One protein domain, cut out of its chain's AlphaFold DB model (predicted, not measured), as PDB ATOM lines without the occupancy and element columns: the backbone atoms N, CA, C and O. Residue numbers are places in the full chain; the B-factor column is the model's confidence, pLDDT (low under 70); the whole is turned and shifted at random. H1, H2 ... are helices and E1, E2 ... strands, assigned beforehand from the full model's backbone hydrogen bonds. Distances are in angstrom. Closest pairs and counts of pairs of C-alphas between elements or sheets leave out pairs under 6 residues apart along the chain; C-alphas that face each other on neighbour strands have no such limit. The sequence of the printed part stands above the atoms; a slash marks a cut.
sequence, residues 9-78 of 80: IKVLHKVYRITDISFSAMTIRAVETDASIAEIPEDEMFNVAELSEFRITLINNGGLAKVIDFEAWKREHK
ATOM      1  N   ILE A   9      86.171 122.556  98.337       91.69
ATOM      2  CA  ILE A   9      85.547 122.968  97.088       91.69
ATOM      3  C   ILE A   9      85.077 124.406  97.251       91.69
ATOM      4  O   ILE A   9      84.302 124.719  98.160       91.69
ATOM      5  N   LYS A  10      85.506 125.271  96.338       90.69
ATOM      6  CA  LYS A  10      85.006 126.635  96.214       90.69
ATOM      7  C   LYS A  10      83.885 126.682  95.181       90.69
ATOM      8  O   LYS A  10      84.073 126.291  94.027       90.69
ATOM      9  N   VAL A  11      82.730 127.206  95.589       88.06
ATOM     10  CA  VAL A  11      81.591 127.487  94.704       88.06
ATOM     11  C   VAL A  11      81.221 128.952  94.866       88.06
ATOM     12  O   VAL A  11      80.673 129.347  95.893       88.06
ATOM     13  N   LEU A  12      81.515 129.770  93.851       84.31
ATOM     14  CA  LEU A  12      81.333 131.225  93.905       84.31
ATOM     15  C   LEU A  12      82.044 131.831  95.137       84.31
ATOM     16  O   LEU A  12      83.273 131.827  95.205       84.31
ATOM     17  N   HIS A  13      81.277 132.332  96.109       83.38
ATOM     18  CA  HIS A  13      81.749 132.941  97.357       83.38
ATOM     19  C   HIS A  13      81.666 131.997  98.568       83.38
ATOM     20  O   HIS A  13      81.895 132.433  99.693       83.38
ATOM     21  N   LYS A  14      81.317 130.723  98.361       88.38
ATOM     22  CA  LYS A  14      81.156 129.726  99.424       88.38
ATOM     23  C   LYS A  14      82.253 128.674  99.384       88.38
ATOM     24  O   LYS A  14      82.723 128.292  98.307       88.38
ATOM     25  N   VAL A  15      82.599 128.172 100.564       92.25
ATOM     26  CA  VAL A  15      83.569 127.095 100.757       92.25
ATOM     27  C   VAL A  15      82.860 125.880 101.331       92.25
ATOM     28  O   VAL A  15      82.070 125.980 102.268       92.25
ATOM     29  N   TYR A  16      83.170 124.720 100.765       93.25
ATOM     30  CA  TYR A  16      82.669 123.437 101.218       93.25
ATOM     31  C   TYR A  16      83.843 122.530 101.556       93.25
ATOM     32  O   TYR A  16      84.726 122.313 100.728       93.25
ATOM     33  N   ARG A  17      83.852 121.969 102.760       93.88
ATOM     34  CA  ARG A  17      84.816 120.952 103.172       93.88
ATOM     35  C   ARG A  17      84.351 119.591 102.677       93.88
ATOM     36  O   ARG A  17      83.233 119.176 102.983       93.88
ATOM     37  N   ILE A  18      85.205 118.883 101.951       92.44
ATOM     38  CA  ILE A  18      84.933 117.517 101.508       92.44
ATOM     39  C   ILE A  18      84.853 116.605 102.730       92.44
ATOM     40  O   ILE A  18      85.735 116.599 103.589       92.44
ATOM     41  N   THR A  19      83.769 115.844 102.802       93.44
ATOM     42  CA  THR A  19      83.526 114.850 103.851       93.44
ATOM     43  C   THR A  19      83.613 113.430 103.321       93.44
ATOM     44  O   THR A  19      83.928 112.529 104.091       93.44
ATOM     45  N   ASP A  20      83.365 113.233 102.025       91.62
ATOM     46  CA  ASP A  20      83.441 111.930 101.376       91.62
ATOM     47  C   ASP A  20      83.818 112.089  99.899       91.62
ATOM     48  O   ASP A  20      83.320 112.986  99.212       91.62
ATOM     49  N   ILE A  21      84.698 111.217  99.409       89.94
ATOM     50  CA  ILE A  21      85.086 111.146  98.001       89.94
ATOM     51  C   ILE A  21      85.178 109.684  97.577       89.94
ATOM     52  O   ILE A  21      85.828 108.866  98.226       89.94
ATOM     53  N   SER A  22      84.547 109.367  96.451       88.88
ATOM     54  CA  SER A  22      84.636 108.057  95.823       88.88
ATOM     55  C   SER A  22      85.050 108.214  94.370       88.88
ATOM     56  O   SER A  22      84.291 108.718  93.542       88.88
ATOM     57  N   PHE A  23      86.261 107.750  94.062       85.38
ATOM     58  CA  PHE A  23      86.796 107.734  92.700       85.38
ATOM     59  C   PHE A  23      86.145 106.650  91.834       85.38
ATOM     60  O   PHE A  23      85.989 106.841  90.635       85.38
ATOM     61  N   SER A  24      85.724 105.527  92.428       88.44
ATOM     62  CA  SER A  24      85.040 104.457  91.690       88.44
ATOM     63  C   SER A  24      83.625 104.858  91.278       88.44
ATOM     64  O   SER A  24      83.186 104.516  90.185       88.44
ATOM     65  N   ALA A  25      82.919 105.597  92.137       88.19
ATOM     66  CA  ALA A  25      81.582 106.105  91.848       88.19
ATOM     67  C   ALA A  25      81.588 107.484  91.167       88.19
ATOM     68  O   ALA A  25      80.520 107.959  90.788       88.19
ATOM     69  N   MET A  26      82.756 108.129  91.036       89.25
ATOM     70  CA  MET A  26      82.893 109.523  90.595       89.25
ATOM     71  C   MET A  26      81.966 110.462  91.387       89.25
ATOM     72  O   MET A  26      81.226 111.265  90.823       89.25
ATOM     73  N   THR A  27      81.967 110.357  92.719       90.50
ATOM     74  CA  THR A  27      81.126 111.189  93.598       90.50
ATOM     75  C   THR A  27      81.936 111.929  94.649       90.50
ATOM     76  O   THR A  27      82.841 111.350  95.248       90.50
ATOM     77  N   ILE A  28      81.537 113.166  94.949       91.94
ATOM     78  CA  ILE A  28      82.067 113.942  96.077       91.94
ATOM     79  C   ILE A  28      80.910 114.441  96.939       91.94
ATOM     80  O   ILE A  28      79.885 114.899  96.424       91.94
ATOM     81  N   ARG A  29      81.072 114.383  98.260       92.62
ATOM     82  CA  ARG A  29      80.189 115.041  99.224       92.62
ATOM     83  C   ARG A  29      80.990 116.060 100.011       92.62
ATOM     84  O   ARG A  29      82.078 115.762 100.499       92.62
ATOM     85  N   ALA A  30      80.438 117.256 100.141       93.19
ATOM     86  CA  ALA A  30      81.059 118.332 100.885       93.19
ATOM     87  C   ALA A  30      80.014 119.108 101.690       93.19
ATOM     88  O   ALA A  30      78.848 119.186 101.302       93.19
ATOM     89  N   VAL A  31      80.429 119.658 102.825       92.62
ATOM     90  CA  VAL A  31      79.583 120.430 103.743       92.62
ATOM     91  C   VAL A  31      80.094 121.863 103.781       92.62
ATOM     92  O   VAL A  31      81.302 122.078 103.832       92.62
ATOM     93  N   GLU A  32      79.182 122.829 103.719       92.75
ATOM     94  CA  GLU A  32      79.482 124.253 103.838       92.75
ATOM     95  C   GLU A  32      80.241 124.503 105.140       92.75
ATOM     96  O   GLU A  32      79.995 123.868 106.165       92.75
ATOM     97  N   THR A  33      81.225 125.385 105.078       90.38
ATOM     98  CA  THR A  33      82.043 125.732 106.230       90.38
ATOM     99  C   THR A  33      82.286 127.227 106.235       90.38
ATOM    100  O   THR A  33      82.447 127.841 105.181       90.38
ATOM    101  N   ASP A  34      82.361 127.798 107.431       88.12
ATOM    102  CA  ASP A  34      82.709 129.204 107.634       88.12
ATOM    103  C   ASP A  34      84.229 129.450 107.532       88.12
ATOM    104  O   ASP A  34      84.717 130.514 107.903       88.12
ATOM    105  N   ALA A  35      84.995 128.461 107.047       85.25
ATOM    106  CA  ALA A  35      86.426 128.597 106.809       85.25
ATOM    107  C   ALA A  35      86.698 129.713 105.793       85.25
ATOM    108  O   ALA A  35      86.116 129.753 104.702       85.25
ATOM    109  N   SER A  36      87.619 130.610 106.142       84.62
ATOM    110  CA  SER A  36      88.009 131.702 105.262       84.62
ATOM    111  C   SER A  36      88.831 131.173 104.090       84.62
ATOM    112  O   SER A  36      89.814 130.460 104.281       84.62
ATOM    113  N   ILE A  37      88.483 131.584 102.867       83.44
ATOM    114  CA  ILE A  37      89.250 131.262 101.650       83.44
ATOM    115  C   ILE A  37      90.725 131.668 101.800       83.44
ATOM    116  O   ILE A  37      91.599 130.987 101.282       83.44
ATOM    117  N   ALA A  38      91.002 132.759 102.521       85.00
ATOM    118  CA  ALA A  38      92.359 133.266 102.719       85.00
ATOM    119  C   ALA A  38      93.232 132.368 103.616       85.00
ATOM    120  O   ALA A  38      94.452 132.502 103.605       85.00
ATOM    121  N   GLU A  39      92.618 131.477 104.396       86.81
ATOM    122  CA  GLU A  39      93.309 130.582 105.331       86.81
ATOM    123  C   GLU A  39      93.526 129.178 104.750       86.81
ATOM    124  O   GLU A  39      94.222 128.361 105.353       86.81
ATOM    125  N   ILE A  40      92.940 128.885 103.585       85.81
ATOM    126  CA  ILE A  40      93.029 127.576 102.943       85.81
ATOM    127  C   ILE A  40      94.162 127.609 101.910       85.81
ATOM    128  O   ILE A  40      94.142 128.463 101.021       85.81
ATOM    129  N   PRO A  41      95.138 126.683 101.985       87.62
ATOM    130  CA  PRO A  41      96.163 126.557 100.959       87.62
ATOM    131  C   PRO A  41      95.542 126.336  99.578       87.62
ATOM    132  O   PRO A  41      94.624 125.529  99.416       87.62
ATOM    133  N   GLU A  42      96.065 127.030  98.570       83.06
ATOM    134  CA  GLU A  42      95.567 126.936  97.195       83.06
ATOM    135  C   GLU A  42      95.642 125.499  96.650       83.06
ATOM    136  O   GLU A  42      94.760 125.078  95.912       83.06
ATOM    137  N   ASP A  43      96.621 124.694  97.084       86.12
ATOM    138  CA  ASP A  43      96.755 123.290  96.673       86.12
ATOM    139  C   ASP A  43      95.748 122.332  97.338       86.12
ATOM    140  O   ASP A  43      95.674 121.157  96.963       86.12
ATOM    141  N   GLU A  44      94.960 122.813  98.305       88.06
ATOM    142  CA  GLU A  44      93.897 122.055  98.977       88.06
ATOM    143  C   GLU A  44      92.484 122.488  98.549       88.06
ATOM    144  O   GLU A  44      91.508 121.785  98.855       88.06
ATOM    145  N   MET A  45      92.365 123.617  97.838       89.81
ATOM    146  CA  MET A  45      91.101 124.215  97.414       89.81
ATOM    147  C   MET A  45      90.939 124.153  95.898       89.81
ATOM    148  O   MET A  45      91.705 124.749  95.154       89.81
ATOM    149  N   PHE A  46      89.867 123.509  95.453       89.94
ATOM    150  CA  PHE A  46      89.554 123.382  94.035       89.94
ATOM    151  C   PHE A  46      88.253 124.103  93.719       89.94
ATOM    152  O   PHE A  46      87.296 124.082  94.503       89.94
ATOM    153  N   ASN A  47      88.189 124.740  92.558       88.88
ATOM    154  CA  ASN A  47      86.931 125.245  92.044       88.88
ATOM    155  C   ASN A  47      86.042 124.059  91.668       88.88
ATOM    156  O   ASN A  47      86.496 123.069  91.098       88.88
ATOM    157  N   VAL A  48      84.746 124.176  91.942       86.88
ATOM    158  CA  VAL A  48      83.756 123.183  91.517       86.88
ATOM    159  C   VAL A  48      83.875 122.873  90.018       86.88
ATOM    160  O   VAL A  48      83.759 121.713  89.638       86.88
ATOM    161  N   ALA A  49      84.217 123.868  89.186       85.31
ATOM    162  CA  ALA A  49      84.436 123.713  87.741       85.31
ATOM    163  C   ALA A  49      85.573 122.751  87.367       85.31
ATOM    164  O   ALA A  49      85.505 122.117  86.317       85.31
ATOM    165  N   GLU A  50      86.584 122.610  88.222       86.31
ATOM    166  CA  GLU A  50      87.709 121.690  88.017       86.31
ATOM    167  C   GLU A  50      87.327 120.233  88.309       86.31
ATOM    168  O   GLU A  50      88.056 119.313  87.954       86.31
ATOM    169  N   LEU A  51      86.170 120.014  88.937       86.62
ATOM    170  CA  LEU A  51      85.665 118.709  89.359       86.62
ATOM    171  C   LEU A  51      84.445 118.286  88.539       86.62
ATOM    172  O   LEU A  51      83.615 117.512  89.015       86.62
ATOM    173  N   SER A  52      84.319 118.785  87.307       83.88
ATOM    174  CA  SER A  52      83.149 118.546  86.452       83.88
ATOM    175  C   SER A  52      82.897 117.069  86.124       83.88
ATOM    176  O   SER A  52      81.797 116.718  85.714       83.88
ATOM    177  N   GLU A  53      83.906 116.209  86.285       84.94
ATOM    178  CA  GLU A  53      83.788 114.754  86.116       84.94
ATOM    179  C   GLU A  53      83.066 114.058  87.285       84.94
ATOM    180  O   GLU A  53      82.580 112.938  87.132       84.94
ATOM    181  N   PHE A  54      82.962 114.721  88.441       86.81
ATOM    182  CA  PHE A  54      82.327 114.179  89.634       86.81
ATOM    183  C   PHE A  54      80.872 114.630  89.755       86.81
ATOM    184  O   PHE A  54      80.512 115.783  89.515       86.81
ATOM    185  N   ARG A  55      80.026 113.738  90.272       89.31
ATOM    186  CA  ARG A  55      78.718 114.105  90.816       89.31
ATOM    187  C   ARG A  55      78.896 114.642  92.235       89.31
ATOM    188  O   ARG A  55      79.219 113.886  93.156       89.31
ATOM    189  N   ILE A  56      78.656 115.937  92.421       89.94
ATOM    190  CA  ILE A  56      78.972 116.644  93.669       89.94
ATOM    191  C   ILE A  56      77.696 116.925  94.467       89.94
ATOM    192  O   ILE A  56      76.735 117.509  93.966       89.94
ATOM    193  N   THR A  57      77.689 116.525  95.738       91.56
ATOM    194  CA  THR A  57      76.639 116.867  96.707       91.56
ATOM    195  C   THR A  57      77.175 117.886  97.700       91.56
ATOM    196  O   THR A  57      78.081 117.575  98.471       91.56
ATOM    197  N   LEU A  58      76.594 119.083  97.706       90.94
ATOM    198  CA  LEU A  58      76.944 120.154  98.632       90.94
ATOM    199  C   LEU A  58      75.868 120.287  99.706       90.94
ATOM    200  O   LEU A  58      74.695 120.473  99.393       90.94
ATOM    201  N   ILE A  59      76.250 120.194 100.972       89.88
ATOM    202  CA  ILE A  59      75.347 120.307 102.120       89.88
ATOM    203  C   ILE A  59      75.545 121.687 102.731       89.88
ATOM    204  O   ILE A  59      76.611 121.965 103.264       89.88
ATOM    205  N   ASN A  60      74.544 122.557 102.642       88.19
ATOM    206  CA  ASN A  60      74.622 123.896 103.228       88.19
ATOM    207  C   ASN A  60      74.462 123.851 104.758       88.19
ATOM    208  O   ASN A  60      73.862 122.911 105.284       88.19
ATOM    209  N   ASN A  61      74.903 124.899 105.462       80.12
ATOM    210  CA  ASN A  61      74.834 125.002 106.934       80.12
ATOM    211  C   ASN A  61      73.399 124.889 107.504       80.12
ATOM    212  O   ASN A  61      73.214 124.560 108.671       80.12
ATOM    213  N   GLY A  62      72.364 125.076 106.675       75.19
ATOM    214  CA  GLY A  62      70.959 124.815 107.024       75.19
ATOM    215  C   GLY A  62      70.504 123.355 106.868       75.19
ATOM    216  O   GLY A  62      69.303 123.097 106.879       75.19
ATOM    217  N   GLY A  63      71.418 122.408 106.624       71.50
ATOM    218  CA  GLY A  63      71.115 120.987 106.393       71.50
ATOM    219  C   GLY A  63      70.530 120.671 105.011       71.50
ATOM    220  O   GLY A  63      70.338 119.505 104.664       71.50
ATOM    221  N   LEU A  64      70.275 121.693 104.190       76.75
ATOM    222  CA  LEU A  64      69.804 121.527 102.820       76.75
ATOM    223  C   LEU A  64      70.949 121.044 101.928       76.75
ATOM    224  O   LEU A  64      71.883 121.793 101.627       76.75
ATOM    225  N   ALA A  65      70.853 119.792 101.487       76.25
ATOM    226  CA  ALA A  65      71.739 119.221 100.487       76.25
ATOM    227  C   ALA A  65      71.277 119.615  99.078       76.25
ATOM    228  O   ALA A  65      70.152 119.315  98.675       76.25
ATOM    229  N   LYS A  66      72.157 120.257  98.312       76.12
ATOM    230  CA  LYS A  66      71.989 120.496  96.880       76.12
ATOM    231  C   LYS A  66      72.927 119.559  96.125       76.12
ATOM    232  O   LYS A  66      74.147 119.647  96.254       76.12
ATOM    233  N   VAL A  67      72.354 118.659  95.332       76.06
ATOM    234  CA  VAL A  67      73.124 117.898  94.342       76.06
ATOM    235  C   VAL A  67      73.335 118.810  93.142       76.06
ATOM    236  O   VAL A  67      72.369 119.338  92.590       76.06
ATOM    237  N   ILE A  68      74.591 119.031  92.775       70.50
ATOM    238  CA  ILE A  68      74.939 119.801  91.587       70.50
ATOM    239  C   ILE A  68      75.185 118.811  90.455       70.50
ATOM    240  O   ILE A  68      76.140 118.036  90.483       70.50
ATOM    241  N   ASP A  69      74.305 118.853  89.459       69.56
ATOM    242  CA  ASP A  69      74.588 118.318  88.134       69.56
ATOM    243  C   ASP A  69      75.372 119.386  87.363       69.56
ATOM    244  O   ASP A  69      74.881 120.500  87.150       69.56
ATOM    245  N   PHE A  70      76.611 119.065  86.991       68.44
ATOM    246  CA  PHE A  70      77.517 120.022  86.367       68.44
ATOM    247  C   PHE A  70      77.055 120.470  84.983       68.44
ATOM    248  O   PHE A  70      77.225 121.635  84.619       68.44
ATOM    249  N   GLU A  71      76.422 119.573  84.228       70.19
ATOM    250  CA  GLU A  71      75.879 119.880  82.909       70.19
ATOM    251  C   GLU A  71      74.696 120.842  83.027       70.19
ATOM    252  O   GLU A  71      74.558 121.772  82.228       70.19
ATOM    253  N   ALA A  72      73.858 120.673  84.054       71.25
ATOM    254  CA  ALA A  72      72.799 121.631  84.365       71.25
ATOM    255  C   ALA A  72      73.364 122.975  84.852       71.25
ATOM    256  O   ALA A  72      72.990 124.027  84.327       71.25
ATOM    257  N   TRP A  73      74.319 122.951  85.785       73.19
ATOM    258  CA  TRP A  73      74.929 124.156  86.348       73.19
ATOM    259  C   TRP A  73      75.636 124.999  85.280       73.19
ATOM    260  O   TRP A  73      75.421 126.210  85.210       73.19
ATOM    261  N   LYS A  74      76.398 124.354  84.388       68.88
ATOM    262  CA  LYS A  74      77.103 125.002  83.275       68.88
ATOM    263  C   LYS A  74      76.147 125.646  82.273       68.88
ATOM    264  O   LYS A  74      76.517 126.645  81.669       68.88
ATOM    265  N   ARG A  75      74.930 125.115  82.080       72.06
ATOM    266  CA  ARG A  75      73.893 125.754  81.244       72.06
ATOM    267  C   ARG A  75      73.308 127.001  81.905       72.06
ATOM    268  O   ARG A  75      73.099 127.996  81.218       72.06
ATOM    269  N   GLU A  76      73.068 126.955  83.211       70.56
ATOM    270  CA  GLU A  76      72.513 128.082  83.975       70.56
ATOM    271  C   GLU A  76      73.525 129.217  84.176       70.56
ATOM    272  O   GLU A  76      73.149 130.387  84.165       70.56
ATOM    273  N   HIS A  77      74.810 128.879  84.298       68.31
ATOM    274  CA  HIS A  77      75.897 129.826  84.570       68.31
ATOM    275  C   HIS A  77      76.744 130.124  83.320       68.31
ATOM    276  O   HIS A  77      77.835 130.670  83.422       68.31
ATOM    277  N   LYS A  78      76.234 129.813  82.118       57.59
ATOM    278  CA  LYS A  78      76.894 130.052  80.818       57.59
ATOM    279  C   LYS A  78      76.883 131.521  80.355       57.59
ATOM    280  O   LYS A  78      76.899 131.777  79.152       57.59
TER     281      LYS A  78
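Overview. This is residues 9 to 78 of the 80 residues of an uncharacterized protein of [Clostridium] citroniae WAL-17108 (UniProt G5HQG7). Picture one strongly twisted, curling sheet of six strands, built round the meander E1, E2 and E3, with the long strand E2 bending part of the way along. The short helix H1 is on this sheet but beside its strands, and the last helix, H2, lies off the sheet beyond the end of E6. The printed part has 70 residues, with six named strands and two named helices in the chain order E1, E2, E3, E4, H1, E5, E6, H2. The sheet is mixed, with the order E4, E1, E2, E3, E5, E6, and the class is mixed, helices and strands. The whole is compact, with a radius of gyration of the C-alphas of 11.8 A, and rounded, with spans of 30 by 29 by 27 A.

Arrangement. Start with E2, residues 14 to 22, which bends by 65 degrees at residue 19. E1, residues 9 to 11, is its antiparallel neighbour at 136 degrees and makes a hairpin with it; look for N 9 and O 16 at 2.8 A. On the other side of E2 is E3, residues 27 to 33, again antiparallel and a hairpin, at 147 degrees, with N 29 and O 20 at 2.8 A. These three strands form a meander, each the antiparallel neighbour of the one before. Next to E3 comes E5, residues 55 to 59, parallel to it at 24 degrees, with N 57 and O 28 at 2.8 A. E6, residues 65 to 68, is an edge strand and makes an antiparallel hairpin with E5 at 152 degrees, where N 66 and O 58 are 2.8 A apart. At the other edge E4, residues 45 to 47, is parallel to E1 at 40 degrees, and N 10 and O 46 are 2.8 A apart. From edge to edge the strands' lines turn by 122 degrees and the way across the sheet turns by 53 degrees; E4 and E6 are apart. H1, residues 48 to 51, is on the sheet at a height of 7.4 A, over none of its strands; its closest C-alphas to E1 are those of Val 48 and Val 11, 5.8 A apart. H2, residues 70 to 76, is not on the sheet. H1 and H2 are close but not clearly touching, with the C-alphas of Ala 49 and Phe 70 closest at 8.0 A. In H2 every O i to N i+4 pair is within hydrogen-bond range, while H1 is too short for such a pair.

Along the chain. Find C-alpha 14 at (81.156, 129.726, 99.424), where E2 begins; it runs to Ser 22 at (84.636, 108.057, 95.823), 22.2 A from first to last C-alpha. E3 measures 19.3 A, E5 13.3 A, and E6 9.5 A in the same way. E1 and E4 have three residues each, and H1 has four. H2 covers 9.8 A and ends with C-alpha 76 at (72.513, 128.082, 83.975).

Size, cuts and confidence. Read on from Ile 9 to Lys 78 and you meet no cut in the printed part; these two C-alphas are 19.7 A apart. The two C-alphas farthest apart are those of Ser 24 and Ala 38, at 31.7 A. Ala 38 belongs to the link from E3 to E4, which is long with 11 residues; the other links between successive elements are tight. The mean pLDDT of the printed part is 84.3, and look for values under 70 at residues 69 to 70, 74 and 77 to 78.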